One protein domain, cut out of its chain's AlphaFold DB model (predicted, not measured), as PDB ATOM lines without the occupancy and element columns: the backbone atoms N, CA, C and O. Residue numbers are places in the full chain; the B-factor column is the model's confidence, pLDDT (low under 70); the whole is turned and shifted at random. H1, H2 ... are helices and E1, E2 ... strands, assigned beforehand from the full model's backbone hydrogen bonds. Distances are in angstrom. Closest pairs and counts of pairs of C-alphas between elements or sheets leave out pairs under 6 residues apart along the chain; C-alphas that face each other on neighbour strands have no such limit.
ATOM      1  N   LYS A 124     124.945  85.267 127.599       93.81
ATOM      2  CA  LYS A 124     125.593  84.467 128.651       93.81
ATOM      3  C   LYS A 124     126.687  85.282 129.335       93.81
ATOM      4  O   LYS A 124     127.344  86.105 128.691       93.81
ATOM      5  N   ILE A 125     126.900  85.013 130.622       96.00
ATOM      6  CA  ILE A 125     128.053  85.538 131.355       96.00
ATOM      7  C   ILE A 125     129.304  84.920 130.730       96.00
ATOM      8  O   ILE A 125     129.445  83.701 130.674       96.00
ATOM      9  N   CYS A 126     130.174  85.768 130.196       95.81
ATOM     10  CA  CYS A 126     131.400  85.350 129.523       95.81
ATOM     11  C   CYS A 126     132.618  85.412 130.446       95.81
ATOM     12  O   CYS A 126     133.560  84.647 130.261       95.81
ATOM     13  N   TRP A 127     132.586  86.296 131.439       97.75
ATOM     14  CA  TRP A 127     133.487  86.297 132.582       97.75
ATOM     15  C   TRP A 127     132.803  87.002 133.752       97.75
ATOM     16  O   TRP A 127     131.873  87.794 133.565       97.75
ATOM     17  N   GLN A 128     133.283  86.708 134.954       97.69
ATOM     18  CA  GLN A 128     132.895  87.390 136.177       97.69
ATOM     19  C   GLN A 128     134.149  87.617 137.017       97.69
ATOM     20  O   GLN A 128     134.908  86.682 137.265       97.69
ATOM     21  N   TRP A 129     134.361  88.858 137.435       97.69
ATOM     22  CA  TRP A 129     135.338  89.190 138.460       97.69
ATOM     23  C   TRP A 129     134.604  89.216 139.796       97.69
ATOM     24  O   TRP A 129     133.686  90.012 139.960       97.69
ATOM     25  N   GLN A 130     134.956  88.315 140.712       97.00
ATOM     26  CA  GLN A 130     134.286  88.194 142.005       97.00
ATOM     27  C   GLN A 130     134.891  89.153 143.028       97.00
ATOM     28  O   GLN A 130     136.111  89.273 143.141       97.00
ATOM     29  N   ASN A 131     134.020  89.806 143.787       94.31
ATOM     30  CA  ASN A 131     134.370  90.651 144.916       94.31
ATOM     31  C   ASN A 131     133.195  90.647 145.895       94.31
ATOM     32  O   ASN A 131     132.050  90.635 145.452       94.31
ATOM     33  N   ASP A 132     133.488  90.603 147.187       91.94
ATOM     34  CA  ASP A 132     132.529  90.498 148.286       91.94
ATOM     35  C   ASP A 132     132.164  91.854 148.907       91.94
ATOM     36  O   ASP A 132     131.459  91.896 149.915       91.94
ATOM     37  N   ALA A 133     132.622  92.965 148.318       90.69
ATOM     38  CA  ALA A 133     132.214  94.297 148.729       90.69
ATOM     39  C   ALA A 133     130.684  94.446 148.627       90.69
ATOM     40  O   ALA A 133     130.082  94.001 147.643       90.69
ATOM     41  N   PRO A 134     130.045  95.100 149.610       88.94
ATOM     42  CA  PRO A 134     128.636  95.467 149.516       88.94
ATOM     43  C   PRO A 134     128.365  96.311 148.264       88.94
ATOM     44  O   PRO A 134     129.220  97.116 147.873       88.94
ATOM     45  N   LEU A 135     127.207  96.135 147.615       87.81
ATOM     46  CA  LEU A 135     126.923  96.764 146.317       87.81
ATOM     47  C   LEU A 135     126.960  98.297 146.394       87.81
ATOM     48  O   LEU A 135     127.429  98.943 145.464       87.81
ATOM     49  N   GLU A 136     126.510  98.876 147.502       83.56
ATOM     50  CA  GLU A 136     126.518 100.313 147.784       83.56
ATOM     51  C   GLU A 136     127.930 100.913 147.811       83.56
ATOM     52  O   GLU A 136     128.123 102.103 147.545       83.56
ATOM     53  N   SER A 137     128.927 100.066 148.068       85.50
ATOM     54  CA  SER A 137     130.346 100.407 148.041       85.50
ATOM     55  C   SER A 137     131.013 100.086 146.697       85.50
ATOM     56  O   SER A 137     132.230 100.225 146.553       85.50
ATOM     57  N   MET A 138     130.234  99.636 145.707       88.44
ATOM     58  CA  MET A 138     130.703  99.324 144.366       88.44
ATOM     59  C   MET A 138     130.224 100.351 143.336       88.44
ATOM     60  O   MET A 138     129.062 100.745 143.313       88.44
ATOM     61  N   GLY A 562     112.624  97.893 131.108       90.00
ATOM     62  CA  GLY A 562     114.051  97.960 131.395       90.00
ATOM     63  C   GLY A 562     114.743  99.166 130.770       90.00
ATOM     64  O   GLY A 562     114.180  99.878 129.942       90.00
ATOM     65  N   TRP A 563     115.991  99.365 131.176       88.88
ATOM     66  CA  TRP A 563     116.817 100.490 130.772       88.88
ATOM     67  C   TRP A 563     117.397 100.267 129.367       88.88
ATOM     68  O   TRP A 563     118.034  99.229 129.132       88.88
ATOM     69  N   PRO A 564     117.201 101.211 128.428       94.00
ATOM     70  CA  PRO A 564     117.801 101.157 127.107       94.00
ATOM     71  C   PRO A 564     119.319 101.343 127.189       94.00
ATOM     72  O   PRO A 564     119.832 102.277 127.802       94.00
ATOM     73  N   ARG A 565     120.067 100.456 126.536       94.62
ATOM     74  CA  ARG A 565     121.512 100.594 126.300       94.62
ATOM     75  C   ARG A 565     121.816 100.217 124.866       94.62
ATOM     76  O   ARG A 565     121.170  99.337 124.308       94.62
ATOM     77  N   GLY A 566     122.801 100.845 124.245       93.06
ATOM     78  CA  GLY A 566     123.059 100.546 122.847       93.06
ATOM     79  C   GLY A 566     124.058 101.457 122.171       93.06
ATOM     80  O   GLY A 566     124.566 102.412 122.747       93.06
ATOM     81  N   ASP A 567     124.302 101.114 120.918       90.81
ATOM     82  CA  ASP A 567     125.068 101.866 119.940       90.81
ATOM     83  C   ASP A 567     124.353 101.794 118.579       90.81
ATOM     84  O   ASP A 567     123.211 101.346 118.481       90.81
ATOM     85  N   ASP A 568     125.026 102.199 117.502       87.94
ATOM     86  CA  ASP A 568     124.439 102.211 116.155       87.94
ATOM     87  C   ASP A 568     124.006 100.834 115.642       87.94
ATOM     88  O   ASP A 568     123.144 100.726 114.765       87.94
ATOM     89  N   LYS A 569     124.633  99.771 116.147       89.62
ATOM     90  CA  LYS A 569     124.458  98.398 115.666       89.62
ATOM     91  C   LYS A 569     123.563  97.585 116.592       89.62
ATOM     92  O   LYS A 569     122.939  96.618 116.142       89.62
ATOM     93  N   ARG A 570     123.505  97.945 117.872       93.31
ATOM     94  CA  ARG A 570     122.939  97.120 118.936       93.31
ATOM     95  C   ARG A 570     122.037  97.952 119.820       93.31
ATOM     96  O   ARG A 570     122.438  98.992 120.322       93.31
ATOM     97  N   PHE A 571     120.852  97.422 120.075       96.88
ATOM     98  CA  PHE A 571     119.928  97.981 121.043       96.88
ATOM     99  C   PHE A 571     119.595  96.911 122.077       96.88
ATOM    100  O   PHE A 571     119.240  95.789 121.714       96.88
ATOM    101  N   LEU A 572     119.744  97.233 123.354       97.00
ATOM    102  CA  LEU A 572     119.497  96.349 124.478       97.00
ATOM    103  C   LEU A 572     118.481  96.978 125.425       97.00
ATOM    104  O   LEU A 572     118.526  98.176 125.681       97.00
ATOM    105  N   LEU A 573     117.613  96.139 125.979       96.06
ATOM    106  CA  LEU A 573     116.796  96.464 127.142       96.06
ATOM    107  C   LEU A 573     117.236  95.576 128.296       96.06
ATOM    108  O   LEU A 573     117.309  94.351 128.148       96.06
ATOM    109  N   ILE A 574     117.538  96.205 129.426       94.31
ATOM    110  CA  ILE A 574     118.038  95.536 130.624       94.31
ATOM    111  C   ILE A 574     117.043  95.809 131.733       94.31
ATOM    112  O   ILE A 574     116.903  96.943 132.179       94.31
ATOM    113  N   ALA A 575     116.332  94.778 132.151       91.94
ATOM    114  CA  ALA A 575     115.327  94.892 133.187       91.94
ATOM    115  C   ALA A 575     115.708  94.083 134.414       91.94
ATOM    116  O   ALA A 575     116.253  92.985 134.304       91.94
ATOM    117  N   ASP A 576     115.333  94.617 135.566       87.56
ATOM    118  CA  ASP A 576     115.312  93.907 136.830       87.56
ATOM    119  C   ASP A 576     113.850  93.654 137.216       87.56
ATOM    120  O   ASP A 576     113.128  94.604 137.531       87.56
ATOM    121  N   THR A 577     113.385  92.400 137.162       86.75
ATOM    122  CA  THR A 577     111.953  92.138 137.366       86.75
ATOM    123  C   THR A 577     111.482  92.408 138.788       86.75
ATOM    124  O   THR A 577     110.325  92.813 138.931       86.75
ATOM    125  N   ALA A 578     112.386  92.338 139.779       76.44
ATOM    126  CA  ALA A 578     112.072  92.652 141.175       76.44
ATOM    127  C   ALA A 578     111.530  94.083 141.323       76.44
ATOM    128  O   ALA A 578     110.726  94.359 142.205       76.44
ATOM    129  N   ARG A 579     111.927  94.989 140.417       66.56
ATOM    130  CA  ARG A 579     111.485  96.392 140.403       66.56
ATOM    131  C   ARG A 579     110.329  96.679 139.451       66.56
ATOM    132  O   ARG A 579     109.758  97.761 139.509       66.56
ATOM    133  N   THR A 580     110.013  95.771 138.528       66.25
ATOM    134  CA  THR A 580     109.078  96.072 137.422       66.25
ATOM    135  C   THR A 580     107.769  95.297 137.478       66.25
ATOM    136  O   THR A 580     106.802  95.683 136.825       66.25
ATOM    137  N   SER A 581     107.718  94.186 138.212       66.88
ATOM    138  CA  SER A 581     106.503  93.387 138.325       66.88
ATOM    139  C   SER A 581     105.757  93.771 139.595       66.88
ATOM    140  O   SER A 581     106.180  93.402 140.685       66.88
ATOM    141  N   GLN A 582     104.606  94.441 139.459       66.56
ATOM    142  CA  GLN A 582     103.687  94.681 140.585       66.56
ATOM    143  C   GLN A 582     103.393  93.383 141.353       66.56
ATOM    144  O   GLN A 582     103.272  93.390 142.568       66.56
ATOM    145  N   MET A 583     103.348  92.247 140.651       62.44
ATOM    146  CA  MET A 583     103.167  90.929 141.255       62.44
ATOM    147  C   MET A 583     104.375  90.474 142.080       62.44
ATOM    148  O   MET A 583     104.183  89.893 143.143       62.44
ATOM    149  N   GLU A 584     105.608  90.718 141.625       66.44
ATOM    150  CA  GLU A 584     106.808  90.379 142.409       66.44
ATOM    151  C   GLU A 584     106.958  91.319 143.606       66.44
ATOM    152  O   GLU A 584     107.266  90.839 144.692       66.44
ATOM    153  N   MET A 585     106.612  92.603 143.450       64.25
ATOM    154  CA  MET A 585     106.529  93.561 144.560       64.25
ATOM    155  C   MET A 585     105.470  93.147 145.595       64.25
ATOM    156  O   MET A 585     105.686  93.246 146.800       64.25
ATOM    157  N   LEU A 586     104.323  92.631 145.141       67.00
ATOM    158  CA  LEU A 586     103.268  92.145 146.031       67.00
ATOM    159  C   LEU A 586     103.634  90.827 146.716       67.00
ATOM    160  O   LEU A 586     103.223  90.617 147.848       67.00
ATOM    161  N   THR A 587     104.380  89.930 146.066       66.88
ATOM    162  CA  THR A 587     104.633  88.564 146.573       66.88
ATOM    163  C   THR A 587     106.031  88.342 147.153       66.88
ATOM    164  O   THR A 587     106.281  87.275 147.707       66.88
ATOM    165  N   GLY A 588     106.934  89.327 147.068       68.69
ATOM    166  CA  GLY A 588     108.312  89.209 147.563       68.69
ATOM    167  C   GLY A 588     109.176  88.282 146.704       68.69
ATOM    168  O   GLY A 588     109.931  87.453 147.218       68.69
ATOM    169  N   GLY A 589     109.015  88.353 145.379       74.19
ATOM    170  CA  GLY A 589     109.821  87.562 144.446       74.19
ATOM    171  C   GLY A 589     111.297  87.976 144.470       74.19
ATOM    172  O   GLY A 589     111.616  89.144 144.641       74.19
ATOM    173  N   GLU A 590     112.219  87.035 144.241       79.94
ATOM    174  CA  GLU A 590     113.663  87.344 144.100       79.94
ATOM    175  C   GLU A 590     113.937  88.229 142.866       79.94
ATOM    176  O   GLU A 590     114.910  88.984 142.804       79.94
ATOM    177  N   GLY A 591     113.045  88.148 141.876       85.44
ATOM    178  CA  GLY A 591     113.195  88.752 140.564       85.44
ATOM    179  C   GLY A 591     114.329  88.136 139.750       85.44
ATOM    180  O   GLY A 591     115.110  87.301 140.203       85.44
ATOM    181  N   ILE A 592     114.410  88.539 138.491       91.00
ATOM    182  CA  ILE A 592     115.419  88.095 137.539       91.00
ATOM    183  C   ILE A 592     115.924  89.285 136.735       91.00
ATOM    184  O   ILE A 592     115.184  90.208 136.395       91.00
ATOM    185  N   THR A 593     117.194  89.226 136.357       93.00
ATOM    186  CA  THR A 593     117.741  90.129 135.351       93.00
ATOM    187  C   THR A 593     117.343  89.612 133.975       93.00
ATOM    188  O   THR A 593     117.661  88.477 133.606       93.00
ATOM    189  N   VAL A 594     116.667  90.445 133.190       95.06
ATOM    190  CA  VAL A 594     116.273  90.143 131.813       95.06
ATOM    191  C   VAL A 594     117.066  91.032 130.864       95.06
ATOM    192  O   VAL A 594     116.925  92.251 130.876       95.06
ATOM    193  N   ILE A 595     117.878  90.413 130.007       96.38
ATOM    194  CA  ILE A 595     118.630  91.103 128.954       96.38
ATOM    195  C   ILE A 595     118.010  90.729 127.614       96.38
ATOM    196  O   ILE A 595     118.064  89.569 127.190       96.38
ATOM    197  N   ARG A 596     117.433  91.716 126.936       96.81
ATOM    198  CA  ARG A 596     116.893  91.583 125.579       96.81
ATOM    199  C   ARG A 596     117.788  92.359 124.633       96.81
ATOM    200  O   ARG A 596     118.049  93.527 124.887       96.81
ATOM    201  N   GLN A 597     118.234  91.733 123.549       96.81
ATOM    202  CA  GLN A 597     118.911  92.441 122.466       96.81
ATOM    203  C   GLN A 597     118.017  92.452 121.235       96.81
ATOM    204  O   GLN A 597     117.472  91.425 120.827       96.81
ATOM    205  N   PHE A 598     117.929  93.612 120.603       96.44
ATOM    206  CA  PHE A 598     117.208  93.854 119.371       96.44
ATOM    207  C   PHE A 598     118.181  94.286 118.281       96.44
ATOM    208  O   PHE A 598     119.244  94.864 118.527       96.44
ATOM    209  N   ASN A 599     117.800  94.011 117.041       94.81
ATOM    210  CA  ASN A 599     118.463  94.589 115.890       94.81
ATOM    211  C   ASN A 599     118.153  96.091 115.845       94.81
ATOM    212  O   ASN A 599     116.995  96.468 115.678       94.81
ATOM    213  N   ALA A 600     119.177  96.939 115.941       95.19
ATOM    214  CA  ALA A 600     119.013  98.392 115.972       95.19
ATOM    215  C   ALA A 600     118.271  98.960 114.747       95.19
ATOM    216  O   ALA A 600     117.570  99.962 114.862       95.19
ATOM    217  N   ARG A 601     118.388  98.316 113.575       95.44
ATOM    218  CA  ARG A 601     117.761  98.777 112.328       95.44
ATOM    219  C   ARG A 601     116.294  98.365 112.207       95.44
ATOM    220  O   ARG A 601     115.521  99.140 111.661       95.44
ATOM    221  N   SER A 602     115.917  97.167 112.652       95.56
ATOM    222  CA  SER A 602     114.564  96.628 112.427       95.56
ATOM    223  C   SER A 602     113.702  96.490 113.679       95.56
ATOM    224  O   SER A 602     112.539  96.119 113.561       95.56
ATOM    225  N   GLY A 603     114.268  96.677 114.873       95.62
ATOM    226  CA  GLY A 603     113.585  96.407 116.140       95.62
ATOM    227  C   GLY A 603     113.336  94.916 116.395       95.62
ATOM    228  O   GLY A 603     112.784  94.546 117.424       95.62
ATOM    229  N   LYS A 604     113.749  94.018 115.490       95.94
ATOM    230  CA  LYS A 604     113.549  92.576 115.666       95.94
ATOM    231  C   LYS A 604     114.362  92.076 116.856       95.94
ATOM    232  O   LYS A 604     115.582  92.239 116.878       95.94
ATOM    233  N   GLU A 605     113.700  91.407 117.798       95.62
ATOM    234  CA  GLU A 605     114.377  90.746 118.915       95.62
ATOM    235  C   GLU A 605     115.332  89.667 118.380       95.62
ATOM    236  O   GLU A 605     114.946  88.780 117.611       95.62
ATOM    237  N   LEU A 606     116.604  89.784 118.755       94.00
ATOM    238  CA  LEU A 606     117.656  88.832 118.416       94.00
ATOM    239  C   LEU A 606     117.727  87.727 119.466       94.00
ATOM    240  O   LEU A 606     117.819  86.553 119.105       94.00
ATOM    241  N   TYR A 607     117.660  88.099 120.746       94.25
ATOM    242  CA  TYR A 607     117.531  87.160 121.854       94.25
ATOM    243  C   TYR A 607     116.954  87.824 123.108       94.25
ATOM    244  O   TYR A 607     117.012  89.041 123.285       94.25
ATOM    245  N   MET A 608     116.508  86.965 124.024       94.88
ATOM    246  CA  MET A 608     116.208  87.274 125.417       94.88
ATOM    247  C   MET A 608     116.935  86.261 126.307       94.88
ATOM    248  O   MET A 608     116.937  85.055 126.022       94.88
ATOM    249  N   ARG A 609     117.571  86.743 127.376       94.56
ATOM    250  CA  ARG A 609     118.174  85.915 128.423       94.56
ATOM    251  C   ARG A 609     117.682  86.359 129.787       94.56
ATOM    252  O   ARG A 609     117.501  87.547 130.026       94.56
ATOM    253  N   ARG A 610     117.470  85.372 130.649       95.00
ATOM    254  CA  ARG A 610     117.094  85.539 132.050       95.00
ATOM    255  C   ARG A 610     118.260  85.068 132.900       95.00
ATOM    256  O   ARG A 610     118.864  84.045 132.571       95.00
ATOM    257  N   ASN A 611     118.582  85.810 133.944       94.25
ATOM    258  CA  ASN A 611     119.635  85.456 134.877       94.25
ATOM    259  C   ASN A 611     119.181  85.734 136.309       94.25
ATOM    260  O   ASN A 611     118.506  86.728 136.562       94.25
ATOM    261  N   ASN A 612     119.574  84.857 137.226       92.75
ATOM    262  CA  ASN A 612     119.225  84.959 138.638       92.75
ATOM    263  C   ASN A 612     120.168  85.902 139.399       92.75
ATOM    264  O   ASN A 612     119.921  86.186 140.562       92.75
ATOM    265  N   ILE A 613     121.242  86.400 138.778       93.31
ATOM    266  CA  ILE A 613     122.042  87.467 139.389       93.31
ATOM    267  C   ILE A 613     121.318  88.805 139.263       93.31
ATOM    268  O   ILE A 613     120.668  89.073 138.249       93.31
ATOM    269  N   GLY A 614     121.436  89.659 140.273       92.81
ATOM    270  CA  GLY A 614     121.141  91.081 140.155       92.81
ATOM    271  C   GLY A 614     122.181  91.765 139.275       92.81
ATOM    272  O   GLY A 614     123.341  91.345 139.249       92.81
ATOM    273  N   PHE A 615     121.769  92.778 138.510       94.19
ATOM    274  CA  PHE A 615     122.660  93.483 137.594       94.19
ATOM    275  C   PHE A 615     122.312  94.969 137.497       94.19
ATOM    276  O   PHE A 615     121.170  95.319 137.203       94.19
ATOM    277  N   THR A 616     123.293  95.842 137.722       91.88
ATOM    278  CA  THR A 616     123.106  97.301 137.693       91.88
ATOM    279  C   THR A 616     124.292  98.023 137.051       91.88
ATOM    280  O   THR A 616     125.323  97.418 136.744       91.88
ATOM    281  N   SER A 617     124.123  99.323 136.816       90.88
ATOM    282  CA  SER A 617     125.098 100.213 136.175       90.88
ATOM    283  C   SER A 617     125.656  99.660 134.853       90.88
ATOM    284  O   SER A 617     126.872  99.602 134.671       90.88
ATOM    285  N   PRO A 618     124.793  99.209 133.920       94.88
ATOM    286  CA  PRO A 618     125.258  98.563 132.705       94.88
ATOM    287  C   PRO A 618     125.967  99.538 131.760       94.88
ATOM    288  O   PRO A 618     125.400 100.568 131.377       94.88
ATOM    289  N   VAL A 619     127.154  99.143 131.299       93.94
ATOM    290  CA  VAL A 619     127.947  99.806 130.258       93.94
ATOM    291  C   VAL A 619     128.211  98.853 129.091       93.94
ATOM    292  O   VAL A 619     128.445  97.656 129.270       93.94
ATOM    293  N   LEU A 620     128.157  99.374 127.867       94.75
ATOM    294  CA  LEU A 620     128.405  98.609 126.648       94.75
ATOM    295  C   LEU A 620     129.838  98.879 126.166       94.75
ATOM    296  O   LEU A 620     130.146 100.001 125.779       94.75
ATOM    297  N   ILE A 621     130.704  97.861 126.177       94.50
ATOM    298  CA  ILE A 621     132.114  97.964 125.759       94.50
ATOM    299  C   ILE A 621     132.429  96.859 124.757       94.50
ATOM    300  O   ILE A 621     132.235  95.677 125.054       94.50
ATOM    301  N   GLY A 622     132.959  97.210 123.582       93.19
ATOM    302  CA  GLY A 622     133.248  96.219 122.545       93.19
ATOM    303  C   GLY A 622     132.020  95.347 122.284       93.19
ATOM    304  O   GLY A 622     130.953  95.879 122.031       93.19
ATOM    305  N   ASP A 623     132.130  94.023 122.409       95.00
ATOM    306  CA  ASP A 623     131.026  93.059 122.257       95.00
ATOM    307  C   ASP A 623     130.424  92.564 123.587       95.00
ATOM    308  O   ASP A 623     129.924  91.435 123.676       95.00
ATOM    309  N   ARG A 624     130.488  93.390 124.640       96.56
ATOM    310  CA  ARG A 624     130.081  93.009 125.999       96.56
ATOM    311  C   ARG A 624     129.239  94.067 126.682       96.56
ATOM    312  O   ARG A 624     129.517  95.258 126.596       96.56
ATOM    313  N   LEU A 625     128.243  93.588 127.411       97.44
ATOM    314  CA  LEU A 625     127.492  94.360 128.382       97.44
ATOM    315  C   LEU A 625     128.069  94.066 129.765       97.44
ATOM    316  O   LEU A 625     127.945  92.943 130.253       97.44
ATOM    317  N   ILE A 626     128.728  95.047 130.365       97.69
ATOM    318  CA  ILE A 626     129.451  94.909 131.631       97.69
ATOM    319  C   ILE A 626     128.726  95.732 132.690       97.69
ATOM    320  O   ILE A 626     128.229  96.812 132.397       97.69
ATOM    321  N   GLY A 627     128.622  95.215 133.907       96.62
ATOM    322  CA  GLY A 627     127.906  95.878 134.993       96.62
ATOM    323  C   GLY A 627     128.241  95.256 136.339       96.62
ATOM    324  O   GLY A 627     128.935  94.235 136.415       96.62
ATOM    325  N   LEU A 628     127.741  95.877 137.402       95.88
ATOM    326  CA  LEU A 628     127.881  95.360 138.758       95.88
ATOM    327  C   LEU A 628     126.891  94.217 138.959       95.88
ATOM    328  O   LEU A 628     125.702  94.363 138.667       95.88
ATOM    329  N   ALA A 629     127.391  93.082 139.437       96.12
ATOM    330  CA  ALA A 629     126.592  91.914 139.766       96.12
ATOM    331  C   ALA A 629     126.360  91.855 141.275       96.12
ATOM    332  O   ALA A 629     127.268  92.155 142.047       96.12
ATOM    333  N   PHE A 630     125.176  91.428 141.703       93.69
ATOM    334  CA  PHE A 630     124.845  91.279 143.121       93.69
ATOM    335  C   PHE A 630     123.926  90.086 143.368       93.69
ATOM    336  O   PHE A 630     123.235  89.610 142.460       93.69
ATOM    337  N   GLU A 631     123.954  89.574 144.594       91.19
ATOM    338  CA  GLU A 631     123.039  88.532 145.039       91.19
ATOM    339  C   GLU A 631     121.667  89.151 145.309       91.19
ATOM    340  O   GLU A 631     121.553  90.186 145.968       91.19
ATOM    341  N   ARG A 632     120.618  88.529 144.773       83.31
ATOM    342  CA  ARG A 632     119.244  88.947 145.033       83.31
ATOM    343  C   ARG A 632     118.811  88.372 146.373       83.31
ATOM    344  O   ARG A 632     118.936  87.171 146.594       83.31
ATOM    345  N   ARG A 633     118.267  89.216 147.243       75.75
ATOM    346  CA  ARG A 633     117.410  88.756 148.337       75.75
ATOM    347  C   ARG A 633     115.958  88.862 147.889       75.75
ATOM    348  O   ARG A 633     115.642  89.648 146.997       75.75
ATOM    349  N   ARG A 634     115.086  88.047 148.483       69.00
ATOM    350  CA  ARG A 634     113.641  88.265 148.371       69.00
ATOM    351  C   ARG A 634     113.346  89.637 148.950       69.00
ATOM    352  O   ARG A 634     113.673  89.859 150.110       69.00
ATOM    353  N   THR A 635     112.784  90.520 148.134       63.31
ATOM    354  CA  THR A 635     112.311  91.819 148.608       63.31
ATOM    355  C   THR A 635     111.183  91.608 149.605       63.31
ATOM    356  O   THR A 635     110.412  90.644 149.474       63.31
ATOM    357  N   ALA A 636     111.058  92.513 150.572       55.78
ATOM    358  CA  ALA A 636     109.885  92.544 151.428       55.78
ATOM    359  C   ALA A 636     108.618  92.606 150.554       55.78
ATOM    360  O   ALA A 636     108.530  93.329 149.558       55.78
ATOM    361  N   SER A 637     107.647  91.758 150.873       59.91
ATOM    362  CA  SER A 637     106.360  91.725 150.185       59.91
ATOM    363  C   SER A 637     105.456  92.785 150.809       59.91
ATOM    364  O   SER A 637     105.381  92.869 152.031       59.91
ATOM    365  N   LEU A 638     104.681  93.515 150.001       60.69
ATOM    366  CA  LEU A 638     103.576  94.354 150.505       60.69
ATOM    367  C   LEU A 638     102.575  93.566 151.378       60.69
ATOM    368  O   LEU A 638     101.886  94.153 152.204       60.69
ATOM    369  N   LEU A 639     102.492  92.241 151.204       59.16
ATOM    370  CA  LEU A 639     101.666  91.335 152.009       59.16
ATOM    371  C   LEU A 639     102.385  90.815 153.267       59.16
ATOM    372  O   LEU A 639     101.765  90.140 154.084       59.16
ATOM    373  N   ASN A 640     103.675  91.112 153.433       58.56
ATOM    374  CA  ASN A 640     104.449  90.806 154.631       58.56
ATOM    375  C   ASN A 640     105.267  92.031 155.098       58.56
ATOM    376  O   ASN A 640     106.500  91.980 155.096       58.56
ATOM    377  N   PRO A 641     104.597  93.122 155.523       52.72
ATOM    378  CA  PRO A 641     105.255  94.346 155.991       52.72
ATOM    379  C   PRO A 641     106.042  94.149 157.299       52.72
ATOM    380  O   PRO A 641     106.850  94.993 157.666       52.72
ATOM    381  N   ALA A 642     105.849  93.020 157.996       48.19
ATOM    382  CA  ALA A 642     106.632  92.651 159.177       48.19
ATOM    383  C   ALA A 642     108.104  92.313 158.847       48.19
ATOM    384  O   ALA A 642     108.933  92.231 159.750       48.19
ATOM    385  N   GLY A 643     108.446  92.141 157.564       47.84
ATOM    386  CA  GLY A 643     109.825  92.183 157.077       47.84
ATOM    387  C   GLY A 643     110.272  93.629 156.861       47.84
ATOM    388  O   GLY A 643     110.329  94.056 155.720       47.84
ATOM    389  N   GLY A 644     110.496  94.339 157.971       41.47
ATOM    390  CA  GLY A 644     111.019  95.702 158.153       41.47
ATOM    391  C   GLY A 644     111.335  96.593 156.941       41.47
ATOM    392  O   GLY A 644     112.126  96.242 156.074       41.47
ATOM    393  N   ASP A 645     110.862  97.839 157.022       43.38
ATOM    394  CA  ASP A 645     111.246  99.023 156.225       43.38
ATOM    395  C   ASP A 645     112.752  99.414 156.295       43.38
ATOM    396  O   ASP A 645     113.137 100.522 155.920       43.38
ATOM    397  N   GLY A 646     113.636  98.527 156.759       45.94
ATOM    398  CA  GLY A 646     115.078  98.747 156.854       45.94
ATOM    399  C   GLY A 646     115.837  97.615 156.167       45.94
ATOM    400  O   GLY A 646     115.672  96.455 156.525       45.94
ATOM    401  N   ASP A 647     116.686  97.956 155.201       49.19
ATOM    402  CA  ASP A 647     117.684  97.069 154.584       49.19
ATOM    403  C   ASP A 647     117.227  96.041 153.534       49.19
ATOM    404  O   ASP A 647     117.879  95.013 153.329       49.19
ATOM    405  N   ASP A 648     116.269  96.408 152.679       51.28
ATOM    406  CA  ASP A 648     116.135  95.840 151.316       51.28
ATOM    407  C   ASP A 648     117.319  96.253 150.389       51.28
ATOM    408  O   ASP A 648     117.214  96.343 149.160       51.28
ATOM    409  N   GLN A 649     118.490  96.529 150.976       56.50
ATOM    410  CA  GLN A 649     119.734  96.747 150.255       56.50
ATOM    411  C   GLN A 649     120.287  95.385 149.803       56.50
ATOM    412  O   GLN A 649     120.299  94.415 150.568       56.50
ATOM    413  N   PRO A 650     120.776  95.261 148.560       57.91
ATOM    414  CA  PRO A 650     121.483  94.068 148.113       57.91
ATOM    415  C   PRO A 650     122.764  93.878 148.936       57.91
ATOM    416  O   PRO A 650     123.820  94.405 148.611       57.91
ATOM    417  N   THR A 651     122.666  93.084 150.002       64.81
ATOM    418  CA  THR A 651     123.719  92.940 151.028       64.81
ATOM    419  C   THR A 651     125.057  92.388 150.533       64.81
ATOM    420  O   THR A 651     126.047  92.445 151.259       64.81
ATOM    421  N   LYS A 652     125.112  91.819 149.322       86.19
ATOM    422  CA  LYS A 652     126.330  91.199 148.802       86.19
ATOM    423  C   LYS A 652     126.525  91.486 147.320       86.19
ATOM    424  O   LYS A 652     125.834  90.929 146.459       86.19
ATOM    425  N   GLY A 653     127.513  92.325 147.018       90.25
ATOM    426  CA  GLY A 653     128.078  92.393 145.679       90.25
ATOM    427  C   GLY A 653     128.670  91.035 145.295       90.25
ATOM    428  O   GLY A 653     129.244  90.321 146.112       90.25
ATOM    429  N   LEU A 654     128.492  90.652 144.034       95.06
ATOM    430  CA  LEU A 654     129.135  89.491 143.409       95.06
ATOM    431  C   LEU A 654     130.303  89.926 142.508       95.06
ATOM    432  O   LEU A 654     130.807  89.127 141.710       95.06
ATOM    433  N   GLY A 655     130.697  91.198 142.599       96.00
ATOM    434  CA  GLY A 655     131.703  91.832 141.767       96.00
ATOM    435  C   GLY A 655     131.150  92.361 140.440       96.00
ATOM    436  O   GLY A 655     130.118  93.027 140.385       96.00
ATOM    437  N   VAL A 656     131.867  92.099 139.349       97.25
ATOM    438  CA  VAL A 656     131.567  92.616 138.005       97.25
ATOM    439  C   VAL A 656     131.286  91.444 137.082       97.25
ATOM    440  O   VAL A 656     132.097  90.522 136.983       97.25
ATOM    441  N   ALA A 657     130.167  91.488 136.367       97.81
ATOM    442  CA  ALA A 657     129.827  90.487 135.363       97.81
ATOM    443  C   ALA A 657     129.823  91.102 133.966       97.81
ATOM    444  O   ALA A 657     129.371  92.231 133.764       97.81
ATOM    445  N   ALA A 658     130.284  90.325 132.988       97.94
ATOM    446  CA  ALA A 658     130.172  90.670 131.582       97.94
ATOM    447  C   ALA A 658     129.289  89.669 130.854       97.94
ATOM    448  O   ALA A 658     129.568  88.468 130.824       97.94
ATOM    449  N   PHE A 659     128.264  90.175 130.186       97.19
ATOM    450  CA  PHE A 659     127.428  89.415 129.275       97.19
ATOM    451  C   PHE A 659     127.926  89.605 127.850       97.19
ATOM    452  O   PHE A 659     128.174  90.728 127.410       97.19
ATOM    453  N   LYS A 660     128.052  88.511 127.101       96.06
ATOM    454  CA  LYS A 660     128.340  88.605 125.669       96.06
ATOM    455  C   LYS A 660     127.129  89.195 124.949       96.06
ATOM    456  O   LYS A 660     126.016  88.729 125.167       96.06
ATOM    457  N   VAL A 661     127.337  90.159 124.063       95.19
ATOM    458  CA  VAL A 661     126.285  90.684 123.181       95.19
ATOM    459  C   VAL A 661     126.662  90.444 121.722       95.19
ATOM    460  O   VAL A 661     127.835  90.232 121.405       95.19
ATOM    461  N   ARG A 662     125.657  90.415 120.848       90.12
ATOM    462  CA  ARG A 662     125.815  90.090 119.427       90.12
ATOM    463  C   ARG A 662     126.222  91.284 118.582       90.12
ATOM    464  O   ARG A 662     125.724  92.395 118.884       90.12
TER     465      ARG A 662
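This is residues 124 to 138 and 562 to 662 of the 662 residues of an uncharacterized protein of Lentisphaerae bacterium RIFOXYB12_FULL_65_16 (UniProt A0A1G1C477). Two antiparallel sheets of four strands lie face to face as a sandwich, their strands nearly in line, and the chain crosses from one sheet to the other at the link from E5 to E6. At one end of the sandwich lie the short helices H1 and H2 and the long loop of residues 631 to 652. The sheets run E2 - E3 - E4 - E5 and E1 - E8 - E7 - E6. The printed part has 116 residues, mostly strand by class, in the order E1 E2 E3 H1 H2 E4 E5 E6 E7 E8. It is compact, with a radius of gyration of the C-alphas of 15.2 A, and only just elongated, spanning 48 by 31 by 17 A.

Find C-alpha 125 at (128.053, 85.538, 131.355), where E1 begins; it runs to residue 129. After the cut, look for E2 at residues 563 to 566, then E3 at 570 to 576, 19.7 A long. H1, residues 577 to 580, and H2, residues 582 to 587, come next; C-alpha 582 is at (103.687, 94.681, 140.585). Then come E4, residues 593 to 599, 20.0 A; E5, residues 605 to 611, 17.6 A; E6, residues 614 to 621, 19.4 A, which bends by 70 degrees at residue 617; and E7, residues 624 to 630, 18.0 A. E8, residues 653 to 660, 20.4 A, ends at C-alpha 660, (128.340, 88.605, 125.669).

Start with E1, an edge strand antiparallel to E8: N 126 and O 658 are 2.8 A apart. E6, E7 and E8 form a meander, each strand the antiparallel neighbour of the one before; look at N 619 and O 626, 2.8 A, and N 627 and O 657, 3.1 A. This sheet is strongly twisted. In the other sheet, E2 and E3 form a hairpin with N 565 and O 572 at 2.9 A, E3 and E4 are antiparallel neighbours with N 573 and O 596 at 2.9 A, and E4 and E5 form a hairpin with N 595 and O 609 at 2.9 A. The parts of the two sheets that face each other are 10.2 A centre to centre, their best planes 10 degrees apart. H1 and H2 touch only at the corner, the C-alphas of Ala 578 and Glu 584 being closest at 5.9 A. Every O i to N i+4 pair of H2 is within hydrogen-bond range; H1 is too short for one.

The C-alphas of Arg 601 and Ala 642 are the two farthest apart, 48.5 A. Residues 139 to 561 are not printed, and C-alphas 138 and 562 are 21.2 A apart across the cut. The link E7 to E8, 22 residues, is long. Mean pLDDT of the printed part is 84.6; residues 579 to 588 and 634 to 651 are under 70.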